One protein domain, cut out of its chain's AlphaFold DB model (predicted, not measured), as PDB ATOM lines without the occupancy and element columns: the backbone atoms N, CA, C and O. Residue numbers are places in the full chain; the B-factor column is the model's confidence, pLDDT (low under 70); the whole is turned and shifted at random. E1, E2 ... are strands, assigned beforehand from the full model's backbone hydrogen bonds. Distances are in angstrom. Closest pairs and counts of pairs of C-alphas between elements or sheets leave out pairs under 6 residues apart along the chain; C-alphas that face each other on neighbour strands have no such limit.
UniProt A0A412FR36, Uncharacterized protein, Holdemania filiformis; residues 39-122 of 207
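What this domain is: This is residues 39 to 122 of the 207 residues of an uncharacterized protein of Holdemania filiformis (UniProt A0A412FR36). Two strongly twisted sheets, only partly face to face, make a long, narrow sandwich: a larger sheet of E3, E2, E8, E5 and E6, and a smaller one of E1, E4 and E7. The loop of residues 49 to 57 lies at one end of the long axis, and the E2 and E3 hairpin has its turn at the other. The printed part has 84 residues with no named helix and eight strands, E1 to E8, and the class is all strand. The larger sheet, in the order E3, E2, E8, E5, E6, is mixed; the smaller, E1, E4, E7, is antiparallel. The whole is compact, with a radius of gyration of the C-alphas of 12.7 A, yet elongated, spanning 40 by 21 by 19 A.

How they stand to each other: Begin with E1, residues 42 to 48, and its antiparallel neighbour E4, residues 80 to 86: N 45 and O 83 are 3.0 A apart, within hydrogen-bond range. E7, residues 105 to 108, is antiparallel to E4, with N 82 and O 106 at 2.8 A. In the larger sheet, E2, residues 58 to 66, forms a hairpin with E3, residues 69 to 77; look for N 62 and O 73 at 3.0 A. E8, residues 111 to 121, runs parallel to E2 at 21 degrees, with N 61 and O 113 at 2.9 A. E5, residues 90 to 97, is antiparallel to E8, with N 96 and O 116 at 2.8 A, and bends by 65 degrees at residue 93. E6, residues 100 to 102, forms a hairpin with E5, with N 100 and O 97 at 2.8 A. Between the sheets of this sandwich, two sheets face to face, the best planes stand 34 degrees apart. The closest C-alphas of E1 and E3, those of Ser 46 and Val 77, are 6.1 A apart. E5 and E7 are near each other, while E3 and E7 are apart.

Where its parts are: Find C-alpha 42 at (52.583, 2.912, -26.832); from there E1 runs 19.9 A. E2 then covers 24.3 A and E3 24.7 A, followed by E4 with 19.9 A, E5 with 19.6 A, E6 with 6.7 A and E7 with 9.5 A. E8, the longest, covers 31.3 A and ends at C-alpha 121 at (57.390, 11.993, -21.571).

The domain as a whole: The two C-alphas farthest apart, those of Asp 52 and Asn 67, are 40.9 A apart. The printed part has no cut and no long link; E1 to E2 is short, the others tight. Its mean pLDDT is 90.6, and residues 49 to 55 are under 70.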
ATOM      1  N   ASP A  39      49.900   5.385 -31.352       92.75
ATOM      2  CA  ASP A  39      50.999   4.520 -31.807       92.75
ATOM      3  C   ASP A  39      52.395   5.118 -31.587       92.75
ATOM      4  O   ASP A  39      53.374   4.375 -31.595       92.75
ATOM      5  N   SER A  40      52.505   6.431 -31.350       91.50
ATOM      6  CA  SER A  40      53.772   7.074 -30.980       91.50
ATOM      7  C   SER A  40      54.104   6.856 -29.505       91.50
ATOM      8  O   SER A  40      55.274   6.679 -29.176       91.50
ATOM      9  N   VAL A  41      53.098   6.807 -28.624       91.50
ATOM     10  CA  VAL A  41      53.293   6.677 -27.166       91.50
ATOM     11  C   VAL A  41      53.441   5.223 -26.715       91.50
ATOM     12  O   VAL A  41      54.250   4.934 -25.832       91.50
ATOM     13  N   ILE A  42      52.663   4.303 -27.297       94.12
ATOM     14  CA  ILE A  42      52.583   2.912 -26.832       94.12
ATOM     15  C   ILE A  42      52.598   1.878 -27.958       94.12
ATOM     16  O   ILE A  42      52.020   2.060 -29.031       94.12
ATOM     17  N   SER A  43      53.151   0.715 -27.632       95.00
ATOM     18  CA  SER A  43      52.987  -0.529 -28.377       95.00
ATOM     19  C   SER A  43      51.999  -1.441 -27.652       95.00
ATOM     20  O   SER A  43      52.049  -1.589 -26.430       95.00
ATOM     21  N   ILE A  44      51.100  -2.067 -28.413       94.00
ATOM     22  CA  ILE A  44      50.120  -3.035 -27.910       94.00
ATOM     23  C   ILE A  44      50.305  -4.330 -28.699       94.00
ATOM     24  O   ILE A  44      50.234  -4.322 -29.926       94.00
ATOM     25  N   GLU A  45      50.526  -5.427 -27.984       93.12
ATOM     26  CA  GLU A  45      50.633  -6.780 -28.528       93.12
ATOM     27  C   GLU A  45      49.589  -7.661 -27.832       93.12
ATOM     28  O   GLU A  45      49.385  -7.537 -26.628       93.12
ATOM     29  N   SER A  46      48.919  -8.550 -28.563       91.88
ATOM     30  CA  SER A  46      48.053  -9.575 -27.965       91.88
ATOM     31  C   SER A  46      48.496 -10.950 -28.435       91.88
ATOM     32  O   SER A  46      48.845 -11.125 -29.606       91.88
ATOM     33  N   HIS A  47      48.489 -11.918 -27.523       89.00
ATOM     34  CA  HIS A  47      48.835 -13.303 -27.812       89.00
ATOM     35  C   HIS A  47      47.638 -14.217 -27.543       89.00
ATOM     36  O   HIS A  47      47.143 -14.297 -26.416       89.00
ATOM     37  N   ASN A  48      47.194 -14.936 -28.579       81.94
ATOM     38  CA  ASN A  48      46.057 -15.847 -28.476       81.94
ATOM     39  C   ASN A  48      46.351 -16.970 -27.484       81.94
ATOM     40  O   ASN A  48      47.315 -17.722 -27.641       81.94
ATOM     41  N   ASN A  49      45.463 -17.126 -26.505       67.25
ATOM     42  CA  ASN A  49      45.559 -18.163 -25.476       67.25
ATOM     43  C   ASN A  49      44.819 -19.465 -25.884       67.25
ATOM     44  O   ASN A  49      44.633 -20.370 -25.072       67.25
ATOM     45  N   GLY A  50      44.372 -19.559 -27.146       62.84
ATOM     46  CA  GLY A  50      43.553 -20.644 -27.700       62.84
ATOM     47  C   GLY A  50      43.720 -20.818 -29.218       62.84
ATOM     48  O   GLY A  50      44.319 -19.980 -29.892       62.84
ATOM     49  N   THR A  51      43.234 -21.946 -29.751       54.09
ATOM     50  CA  THR A  51      43.634 -22.468 -31.077       54.09
ATOM     51  C   THR A  51      42.625 -22.285 -32.219       54.09
ATOM     52  O   THR A  51      42.927 -22.721 -33.331       54.09
ATOM     53  N   ASP A  52      41.448 -21.694 -31.994       54.00
ATOM     54  CA  ASP A  52      40.428 -21.556 -33.042       54.00
ATOM     55  C   ASP A  52      40.489 -20.183 -33.727       54.00
ATOM     56  O   ASP A  52      40.175 -19.143 -33.158       54.00
ATOM     57  N   ALA A  53      40.861 -20.189 -35.011       53.78
ATOM     58  CA  ALA A  53      40.992 -19.005 -35.868       53.78
ATOM     59  C   ALA A  53      39.633 -18.422 -36.322       53.78
ATOM     60  O   ALA A  53      39.455 -18.067 -37.489       53.78
ATOM     61  N   ASN A  54      38.651 -18.417 -35.421       56.06
ATOM     62  CA  ASN A  54      37.265 -18.028 -35.671       56.06
ATOM     63  C   ASN A  54      36.655 -17.235 -34.494       56.06
ATOM     64  O   ASN A  54      35.459 -16.940 -34.518       56.06
ATOM     65  N   ASP A  55      37.459 -16.912 -33.476       64.44
ATOM     66  CA  ASP A  55      37.080 -15.983 -32.414       64.44
ATOM     67  C   ASP A  55      36.982 -14.560 -32.981       64.44
ATOM     68  O   ASP A  55      37.866 -14.100 -33.707       64.44
ATOM     69  N   SER A  56      35.891 -13.861 -32.665       77.69
ATOM     70  CA  SER A  56      35.735 -12.449 -33.023       77.69
ATOM     71  C   SER A  56      36.828 -11.614 -32.355       77.69
ATOM     72  O   SER A  56      37.094 -11.782 -31.168       77.69
ATOM     73  N   GLU A  57      37.421 -10.683 -33.097       87.25
ATOM     74  CA  GLU A  57      38.440  -9.766 -32.580       87.25
ATOM     75  C   GLU A  57      37.954  -8.968 -31.351       87.25
ATOM     76  O   GLU A  57      36.765  -8.663 -31.204       87.25
ATOM     77  N   ALA A  58      38.895  -8.585 -30.489       91.56
ATOM     78  CA  ALA A  58      38.691  -7.595 -29.444       91.56
ATOM     79  C   ALA A  58      38.879  -6.185 -30.029       91.56
ATOM     80  O   ALA A  58      39.970  -5.806 -30.467       91.56
ATOM     81  N   SER A  59      37.807  -5.398 -30.027       94.88
ATOM     82  CA  SER A  59      37.800  -3.979 -30.381       94.88
ATOM     83  C   SER A  59      38.163  -3.155 -29.147       94.88
ATOM     84  O   SER A  59      37.457  -3.174 -28.140       94.88
ATOM     85  N   LEU A  60      39.284  -2.440 -29.210       96.50
ATOM     86  CA  LEU A  60      39.786  -1.578 -28.146       96.50
ATOM     87  C   LEU A  60      39.559  -0.106 -28.504       96.50
ATOM     88  O   LEU A  60      40.152   0.405 -29.455       96.50
ATOM     89  N   ALA A  61      38.798   0.614 -27.684       97.38
ATOM     90  CA  ALA A  61      38.841   2.073 -27.643       97.38
ATOM     91  C   ALA A  61      40.017   2.505 -26.750       97.38
ATOM     92  O   ALA A  61      39.879   2.586 -25.526       97.38
ATOM     93  N   VAL A  62      41.186   2.735 -27.360       97.62
ATOM     94  CA  VAL A  62      42.434   3.050 -26.649       97.62
ATOM     95  C   VAL A  62      42.569   4.557 -26.471       97.62
ATOM     96  O   VAL A  62      42.757   5.272 -27.452       97.62
ATOM     97  N   SER A  63      42.502   5.038 -25.231       97.31
ATOM     98  CA  SER A  63      42.732   6.441 -24.869       97.31
ATOM     99  C   SER A  63      44.046   6.582 -24.113       97.31
ATOM    100  O   SER A  63      44.212   6.005 -23.039       97.31
ATOM    101  N   VAL A  64      44.968   7.375 -24.650       96.25
ATOM    102  CA  VAL A  64      46.267   7.668 -24.038       96.25
ATOM    103  C   VAL A  64      46.286   9.117 -23.582       96.25
ATOM    104  O   VAL A  64      46.018  10.021 -24.374       96.25
ATOM    105  N   THR A  65      46.602   9.342 -22.309       95.38
ATOM    106  CA  THR A  65      46.759  10.676 -21.726       95.38
ATOM    107  C   THR A  65      48.223  10.938 -21.413       95.38
ATOM    108  O   THR A  65      48.808  10.222 -20.605       95.38
ATOM    109  N   VAL A  66      48.792  11.983 -22.020       92.75
ATOM    110  CA  VAL A  66      50.157  12.460 -21.762       92.75
ATOM    111  C   VAL A  66      50.101  13.921 -21.344       92.75
ATOM    112  O   VAL A  66      49.496  14.741 -22.034       92.75
ATOM    113  N   ASN A  67      50.701  14.260 -20.200       85.94
ATOM    114  CA  ASN A  67      50.795  15.636 -19.682       85.94
ATOM    115  C   ASN A  67      49.447  16.407 -19.633       85.94
ATOM    116  O   ASN A  67      49.412  17.631 -19.747       85.94
ATOM    117  N   GLY A  68      48.327  15.694 -19.458       85.81
ATOM    118  CA  GLY A  68      46.970  16.263 -19.413       85.81
ATOM    119  C   GLY A  68      46.262  16.420 -20.768       85.81
ATOM    120  O   GLY A  68      45.110  16.847 -20.796       85.81
ATOM    121  N   GLN A  69      46.905  16.052 -21.878       89.75
ATOM    122  CA  GLN A  69      46.278  15.923 -23.194       89.75
ATOM    123  C   GLN A  69      45.903  14.457 -23.439       89.75
ATOM    124  O   GLN A  69      46.730  13.576 -23.231       89.75
ATOM    125  N   THR A  70      44.677  14.188 -23.898       93.25
ATOM    126  CA  THR A  70      44.194  12.828 -24.197       93.25
ATOM    127  C   THR A  70      43.961  12.649 -25.694       93.25
ATOM    128  O   THR A  70      43.348  13.505 -26.334       93.25
ATOM    129  N   VAL A  71      44.409  11.519 -26.242       93.88
ATOM    130  CA  VAL A  71      44.205  11.107 -27.637       93.88
ATOM    131  C   VAL A  71      43.611   9.700 -27.650       93.88
ATOM    132  O   VAL A  71      44.080   8.826 -26.924       93.88
ATOM    133  N   THR A  72      42.580   9.474 -28.469       95.19
ATOM    134  CA  THR A  72      41.870   8.188 -28.549       95.19
ATOM    135  C   THR A  72      41.941   7.612 -29.959       95.19
ATOM    136  O   THR A  72      41.616   8.306 -30.922       95.19
ATOM    137  N   ALA A  73      42.300   6.333 -30.079       95.56
ATOM    138  CA  ALA A  73      42.321   5.588 -31.335       95.56
ATOM    139  C   ALA A  73      41.682   4.191 -31.168       95.56
ATOM    140  O   ALA A  73      41.906   3.533 -30.149       95.56
ATOM    141  N   PRO A  74      40.900   3.708 -32.152       95.62
ATOM    142  CA  PRO A  74      40.424   2.330 -32.164       95.62
ATOM    143  C   PRO A  74      41.552   1.370 -32.575       95.62
ATOM    144  O   PRO A  74      42.284   1.645 -33.527       95.62
ATOM    145  N   LYS A  75      41.660   0.218 -31.910       93.69
ATOM    146  CA  LYS A  75      42.543  -0.893 -32.309       93.69
ATOM    147  C   LYS A  75      41.786  -2.216 -32.299       93.69
ATOM    148  O   LYS A  75      40.969  -2.445 -31.419       93.69
ATOM    149  N   SER A  76      42.085  -3.087 -33.259       93.12
ATOM    150  CA  SER A  76      41.638  -4.485 -33.261       93.12
ATOM    151  C   SER A  76      42.798  -5.350 -32.793       93.12
ATOM    152  O   SER A  76      43.901  -5.212 -33.326       93.12
ATOM    153  N   VAL A  77      42.562  -6.216 -31.814       91.88
ATOM    154  CA  VAL A  77      43.530  -7.225 -31.371       91.88
ATOM    155  C   VAL A  77      42.833  -8.567 -31.204       91.88
ATOM    156  O   VAL A  77      41.657  -8.629 -30.851       91.88
ATOM    157  N   ALA A  78      43.562  -9.656 -31.404       90.50
ATOM    158  CA  ALA A  78      42.993 -10.979 -31.216       90.50
ATOM    159  C   ALA A  78      42.792 -11.294 -29.708       90.50
ATOM    160  O   ALA A  78      43.598 -10.834 -28.885       90.50
ATOM    161  N   PRO A  79      41.734 -12.033 -29.308       90.69
ATOM    162  CA  PRO A  79      41.458 -12.340 -27.902       90.69
ATOM    163  C   PRO A  79      42.534 -13.213 -27.245       90.69
ATOM    164  O   PRO A  79      43.018 -14.186 -27.826       90.69
ATOM    165  N   GLY A  80      42.878 -12.909 -25.996       91.81
ATOM    166  CA  GLY A  80      43.957 -13.579 -25.276       91.81
ATOM    167  C   GLY A  80      44.671 -12.637 -24.318       91.81
ATOM    168  O   GLY A  80      44.061 -11.726 -23.765       91.81
ATOM    169  N   THR A  81      45.967 -12.856 -24.116       93.69
ATOM    170  CA  THR A  81      46.759 -12.049 -23.186       93.69
ATOM    171  C   THR A  81      47.278 -10.798 -23.892       93.69
ATOM    172  O   THR A  81      48.196 -10.858 -24.714       93.69
ATOM    173  N   LEU A  82      46.688  -9.656 -23.543       95.00
ATOM    174  CA  LEU A  82      47.092  -8.323 -23.965       95.00
ATOM    175  C   LEU A  82      48.331  -7.888 -23.177       95.00
ATOM    176  O   LEU A  82      48.347  -7.974 -21.953       95.00
ATOM    177  N   THR A  83      49.346  -7.377 -23.865       95.50
ATOM    178  CA  THR A  83      50.538  -6.744 -23.289       95.50
ATOM    179  C   THR A  83      50.655  -5.326 -23.833       95.50
ATOM    180  O   THR A  83      50.533  -5.099 -25.039       95.50
ATOM    181  N   VAL A  84      50.913  -4.364 -22.951       95.94
ATOM    182  CA  VAL A  84      51.040  -2.945 -23.308       95.94
ATOM    183  C   VAL A  84      52.404  -2.442 -22.854       95.94
ATOM    184  O   VAL A  84      52.866  -2.776 -21.764       95.94
ATOM    185  N   ARG A  85      53.083  -1.674 -23.708       95.31
ATOM    186  CA  ARG A  85      54.437  -1.163 -23.454       95.31
ATOM    187  C   ARG A  85      54.549   0.293 -23.875       95.31
ATOM    188  O   ARG A  85      53.995   0.677 -24.901       95.31
ATOM    189  N   ALA A  86      55.301   1.077 -23.107       94.75
ATOM    190  CA  ALA A  86      55.710   2.410 -23.525       94.75
ATOM    191  C   ALA A  86      56.691   2.310 -24.703       94.75
ATOM    192  O   ALA A  86      57.530   1.404 -24.743       94.75
ATOM    193  N   ASN A  87      56.592   3.240 -25.647       94.06
ATOM    194  CA  ASN A  87      57.603   3.428 -26.681       94.06
ATOM    195  C   ASN A  87      58.766   4.286 -26.150       94.06
ATOM    196  O   ASN A  87      58.683   4.886 -25.076       94.06
ATOM    197  N   GLU A  88      59.861   4.368 -26.913       90.62
ATOM    198  CA  GLU A  88      60.992   5.231 -26.558       90.62
ATOM    199  C   GLU A  88      60.545   6.685 -26.350       90.62
ATOM    200  O   GLU A  88      59.763   7.234 -27.124       90.62
ATOM    201  N   GLY A  89      61.058   7.309 -25.290       89.75
ATOM    202  CA  GLY A  89      60.676   8.662 -24.902       89.75
ATOM    203  C   GLY A  89      59.546   8.735 -23.874       89.75
ATOM    204  O   GLY A  89      59.413   9.798 -23.275       89.75
ATOM    205  N   TYR A  90      58.823   7.650 -23.574       93.44
ATOM    206  CA  TYR A  90      57.707   7.646 -22.618       93.44
ATOM    207  C   TYR A  90      57.867   6.616 -21.491       93.44
ATOM    208  O   TYR A  90      58.481   5.567 -21.672       93.44
ATOM    209  N   GLU A  91      57.240   6.893 -20.348       94.50
ATOM    210  CA  GLU A  91      57.000   5.932 -19.267       94.50
ATOM    211  C   GLU A  91      55.495   5.900 -18.948       94.50
ATOM    212  O   GLU A  91      54.823   6.931 -18.980       94.50
ATOM    213  N   ILE A  92      54.945   4.706 -18.704       95.62
ATOM    214  CA  ILE A  92      53.524   4.512 -18.378       95.62
ATOM    215  C   ILE A  92      53.336   4.609 -16.863       95.62
ATOM    216  O   ILE A  92      53.992   3.893 -16.109       95.62
ATOM    217  N   ASP A  93      52.390   5.446 -16.441       95.62
ATOM    218  CA  ASP A  93      52.008   5.647 -15.042       95.62
ATOM    219  C   ASP A  93      50.884   4.697 -14.605       95.62
ATOM    220  O   ASP A  93      50.883   4.212 -13.476       95.62
ATOM    221  N   SER A  94      49.907   4.442 -15.485       96.75
ATOM    222  CA  SER A  94      48.780   3.542 -15.211       96.75
ATOM    223  C   SER A  94      48.141   2.993 -16.487       96.75
ATOM    224  O   SER A  94      48.146   3.643 -17.537       96.75
ATOM    225  N   MET A  95      47.563   1.792 -16.392       97.50
ATOM    226  CA  MET A  95      46.826   1.136 -17.477       97.50
ATOM    227  C   MET A  95      45.553   0.508 -16.924       97.50
ATOM    228  O   MET A  95      45.599  -0.260 -15.968       97.50
ATOM    229  N   ILE A  96      44.411   0.843 -17.518       97.94
ATOM    230  CA  ILE A  96      43.086   0.465 -17.028       97.94
ATOM    231  C   ILE A  96      42.272  -0.111 -18.189       97.94
ATOM    232  O   ILE A  96      41.914   0.623 -19.110       97.94
ATOM    233  N   LEU A  97      41.944  -1.405 -18.124       97.69
ATOM    234  CA  LEU A  97      41.039  -2.084 -19.056       97.69
ATOM    235  C   LEU A  97      39.661  -2.240 -18.396       97.69
ATOM    236  O   LEU A  97      39.548  -2.847 -17.334       97.69
ATOM    237  N   ASP A  98      38.622  -1.648 -18.986       97.06
ATOM    238  CA  ASP A  98      37.225  -1.676 -18.502       97.06
ATOM    239  C   ASP A  98      37.041  -1.298 -17.017       97.06
ATOM    240  O   ASP A  98      36.168  -1.807 -16.314       97.06
ATOM    241  N   GLY A  99      37.882  -0.387 -16.520       96.19
ATOM    242  CA  GLY A  99      37.890   0.041 -15.117       96.19
ATOM    243  C   GLY A  99      38.752  -0.813 -14.177       96.19
ATOM    244  O   GLY A  99      38.815  -0.505 -12.990       96.19
ATOM    245  N   THR A 100      39.441  -1.840 -14.684       96.69
ATOM    246  CA  THR A 100      40.386  -2.678 -13.926       96.69
ATOM    247  C   THR A 100      41.830  -2.303 -14.259       96.69
ATOM    248  O   THR A 100      42.227  -2.330 -15.422       96.69
ATOM    249  N   GLU A 101      42.621  -1.956 -13.244       97.00
ATOM    250  CA  GLU A 101      44.034  -1.580 -13.395       97.00
ATOM    251  C   GLU A 101      44.955  -2.805 -13.568       97.00
ATOM    252  O   GLU A 101      44.759  -3.836 -12.920       97.00
ATOM    253  N   PHE A 102      45.973  -2.691 -14.428       96.75
ATOM    254  CA  PHE A 102      47.003  -3.710 -14.661       96.75
ATOM    255  C   PHE A 102      48.379  -3.074 -14.946       96.75
ATOM    256  O   PHE A 102      48.466  -1.904 -15.299       96.75
ATOM    257  N   ASN A 103      49.465  -3.843 -14.776       90.25
ATOM    258  CA  ASN A 103      50.844  -3.310 -14.771       90.25
ATOM    259  C   ASN A 103      51.743  -3.765 -15.938       90.25
ATOM    260  O   ASN A 103      52.775  -3.149 -16.175       90.25
ATOM    261  N   GLU A 104      51.393  -4.837 -16.651       87.69
ATOM    262  CA  GLU A 104      52.194  -5.354 -17.778       87.69
ATOM    263  C   GLU A 104      51.289  -6.041 -18.804       87.69
ATOM    264  O   GLU A 104      51.259  -5.672 -19.980       87.69
ATOM    265  N   SER A 105      50.495  -7.004 -18.329       93.94
ATOM    266  CA  SER A 105      49.537  -7.746 -19.137       93.94
ATOM    267  C   SER A 105      48.202  -7.967 -18.428       93.94
ATOM    268  O   SER A 105      48.096  -7.870 -17.203       93.94
ATOM    269  N   THR A 106      47.172  -8.241 -19.225       95.62
ATOM    270  CA  THR A 106      45.820  -8.603 -18.783       95.62
ATOM    271  C   THR A 106      45.150  -9.466 -19.856       95.62
ATOM    272  O   THR A 106      45.512  -9.376 -21.027       95.62
ATOM    273  N   ASP A 107      44.182 -10.305 -19.493       94.06
ATOM    274  CA  ASP A 107      43.428 -11.080 -20.482       94.06
ATOM    275  C   ASP A 107      42.255 -10.255 -21.037       94.06
ATOM    276  O   ASP A 107      41.437  -9.723 -20.287       94.06
ATOM    277  N   VAL A 108      42.153 -10.187 -22.365       93.62
ATOM    278  CA  VAL A 108      41.060  -9.552 -23.110       93.62
ATOM    279  C   VAL A 108      40.262 -10.611 -23.871       93.62
ATOM    280  O   VAL A 108      40.809 -11.621 -24.317       93.62
ATOM    281  N   GLN A 109      38.950 -10.416 -23.984       92.50
ATOM    282  CA  GLN A 109      38.040 -11.347 -24.656       92.50
ATOM    283  C   GLN A 109      37.552 -10.759 -25.986       92.50
ATOM    284  O   GLN A 109      37.856  -9.623 -26.330       92.50
ATOM    285  N   ALA A 110      36.795 -11.539 -26.753       91.06
ATOM    286  CA  ALA A 110      36.083 -11.027 -27.919       91.06
ATOM    287  C   ALA A 110      35.013  -9.999 -27.500       91.06
ATOM    288  O   ALA A 110      34.188 -10.294 -26.630       91.06
ATOM    289  N   GLY A 111      34.967  -8.835 -28.155       91.31
ATOM    290  CA  GLY A 111      33.992  -7.779 -27.852       91.31
ATOM    291  C   GLY A 111      34.565  -6.364 -27.903       91.31
ATOM    292  O   GLY A 111      35.664  -6.149 -28.401       91.31
ATOM    293  N   GLU A 112      33.796  -5.398 -27.397       95.88
ATOM    294  CA  GLU A 112      34.210  -3.995 -27.258       95.88
ATOM    295  C   GLU A 112      34.758  -3.746 -25.847       95.88
ATOM    296  O   GLU A 112      34.078  -4.046 -24.864       95.88
ATOM    297  N   HIS A 113      35.943  -3.145 -25.758       96.44
ATOM    298  CA  HIS A 113      36.656  -2.852 -24.515       96.44
ATOM    299  C   HIS A 113      37.202  -1.414 -24.513       96.44
ATOM    300  O   HIS A 113      37.544  -0.853 -25.559       96.44
ATOM    301  N   SER A 114      37.337  -0.805 -23.334       97.69
ATOM    302  CA  SER A 114      37.968   0.508 -23.152       97.69
ATOM    303  C   SER A 114      39.307   0.366 -22.438       97.69
ATOM    304  O   SER A 114      39.362  -0.073 -21.290       97.69
ATOM    305  N   LEU A 115      40.382   0.787 -23.105       97.88
ATOM    306  CA  LEU A 115      41.735   0.806 -22.556       97.88
ATOM    307  C   LEU A 115      42.158   2.257 -22.325       97.88
ATOM    308  O   LEU A 115      42.365   3.002 -23.279       97.88
ATOM    309  N   ASN A 116      42.290   2.657 -21.064       97.75
ATOM    310  CA  ASN A 116      42.739   3.990 -20.674       97.75
ATOM    311  C   ASN A 116      44.153   3.896 -20.105       97.75
ATOM    312  O   ASN A 116      44.408   3.093 -19.209       97.75
ATOM    313  N   ILE A 117      45.067   4.701 -20.637       97.25
ATOM    314  CA  ILE A 117      46.486   4.690 -20.279       97.25
ATOM    315  C   ILE A 117      46.902   6.112 -19.923       97.25
ATOM    316  O   ILE A 117      46.595   7.054 -20.658       97.25
ATOM    317  N   THR A 118      47.620   6.261 -18.815       96.69
ATOM    318  CA  THR A 118      48.299   7.511 -18.452       96.69
ATOM    319  C   THR A 118      49.796   7.295 -18.585       96.69
ATOM    320  O   THR A 118      50.306   6.257 -18.165       96.69
ATOM    321  N   ALA A 119      50.486   8.251 -19.192       94.94
ATOM    322  CA  ALA A 119      51.926   8.216 -19.393       94.94
ATOM    323  C   ALA A 119      52.512   9.630 -19.303       94.94
ATOM    324  O   ALA A 119      51.806  10.631 -19.470       94.94
ATOM    325  N   HIS A 120      53.825   9.716 -19.135       92.56
ATOM    326  CA  HIS A 120      54.570  10.966 -19.220       92.56
ATOM    327  C   HIS A 120      55.767  10.827 -20.161       92.56
ATOM    328  O   HIS A 120      56.331   9.746 -20.341       92.56
ATOM    329  N   SER A 121      56.157  11.939 -20.785       90.38
ATOM    330  CA  SER A 121      57.390  11.993 -21.571       90.38
ATOM    331  C   SER A 121      58.600  12.042 -20.640       90.38
ATOM    332  O   SER A 121      58.697  12.892 -19.754       90.38
ATOM    333  N   THR A 122      59.555  11.158 -20.888       85.12
ATOM    334  CA  THR A 122      60.900  11.199 -20.313       85.12
ATOM    335  C   THR A 122      61.707  12.359 -20.910       85.12
ATOM    336  O   THR A 122      61.405  12.873 -21.991       85.12
TER     337      THR A 122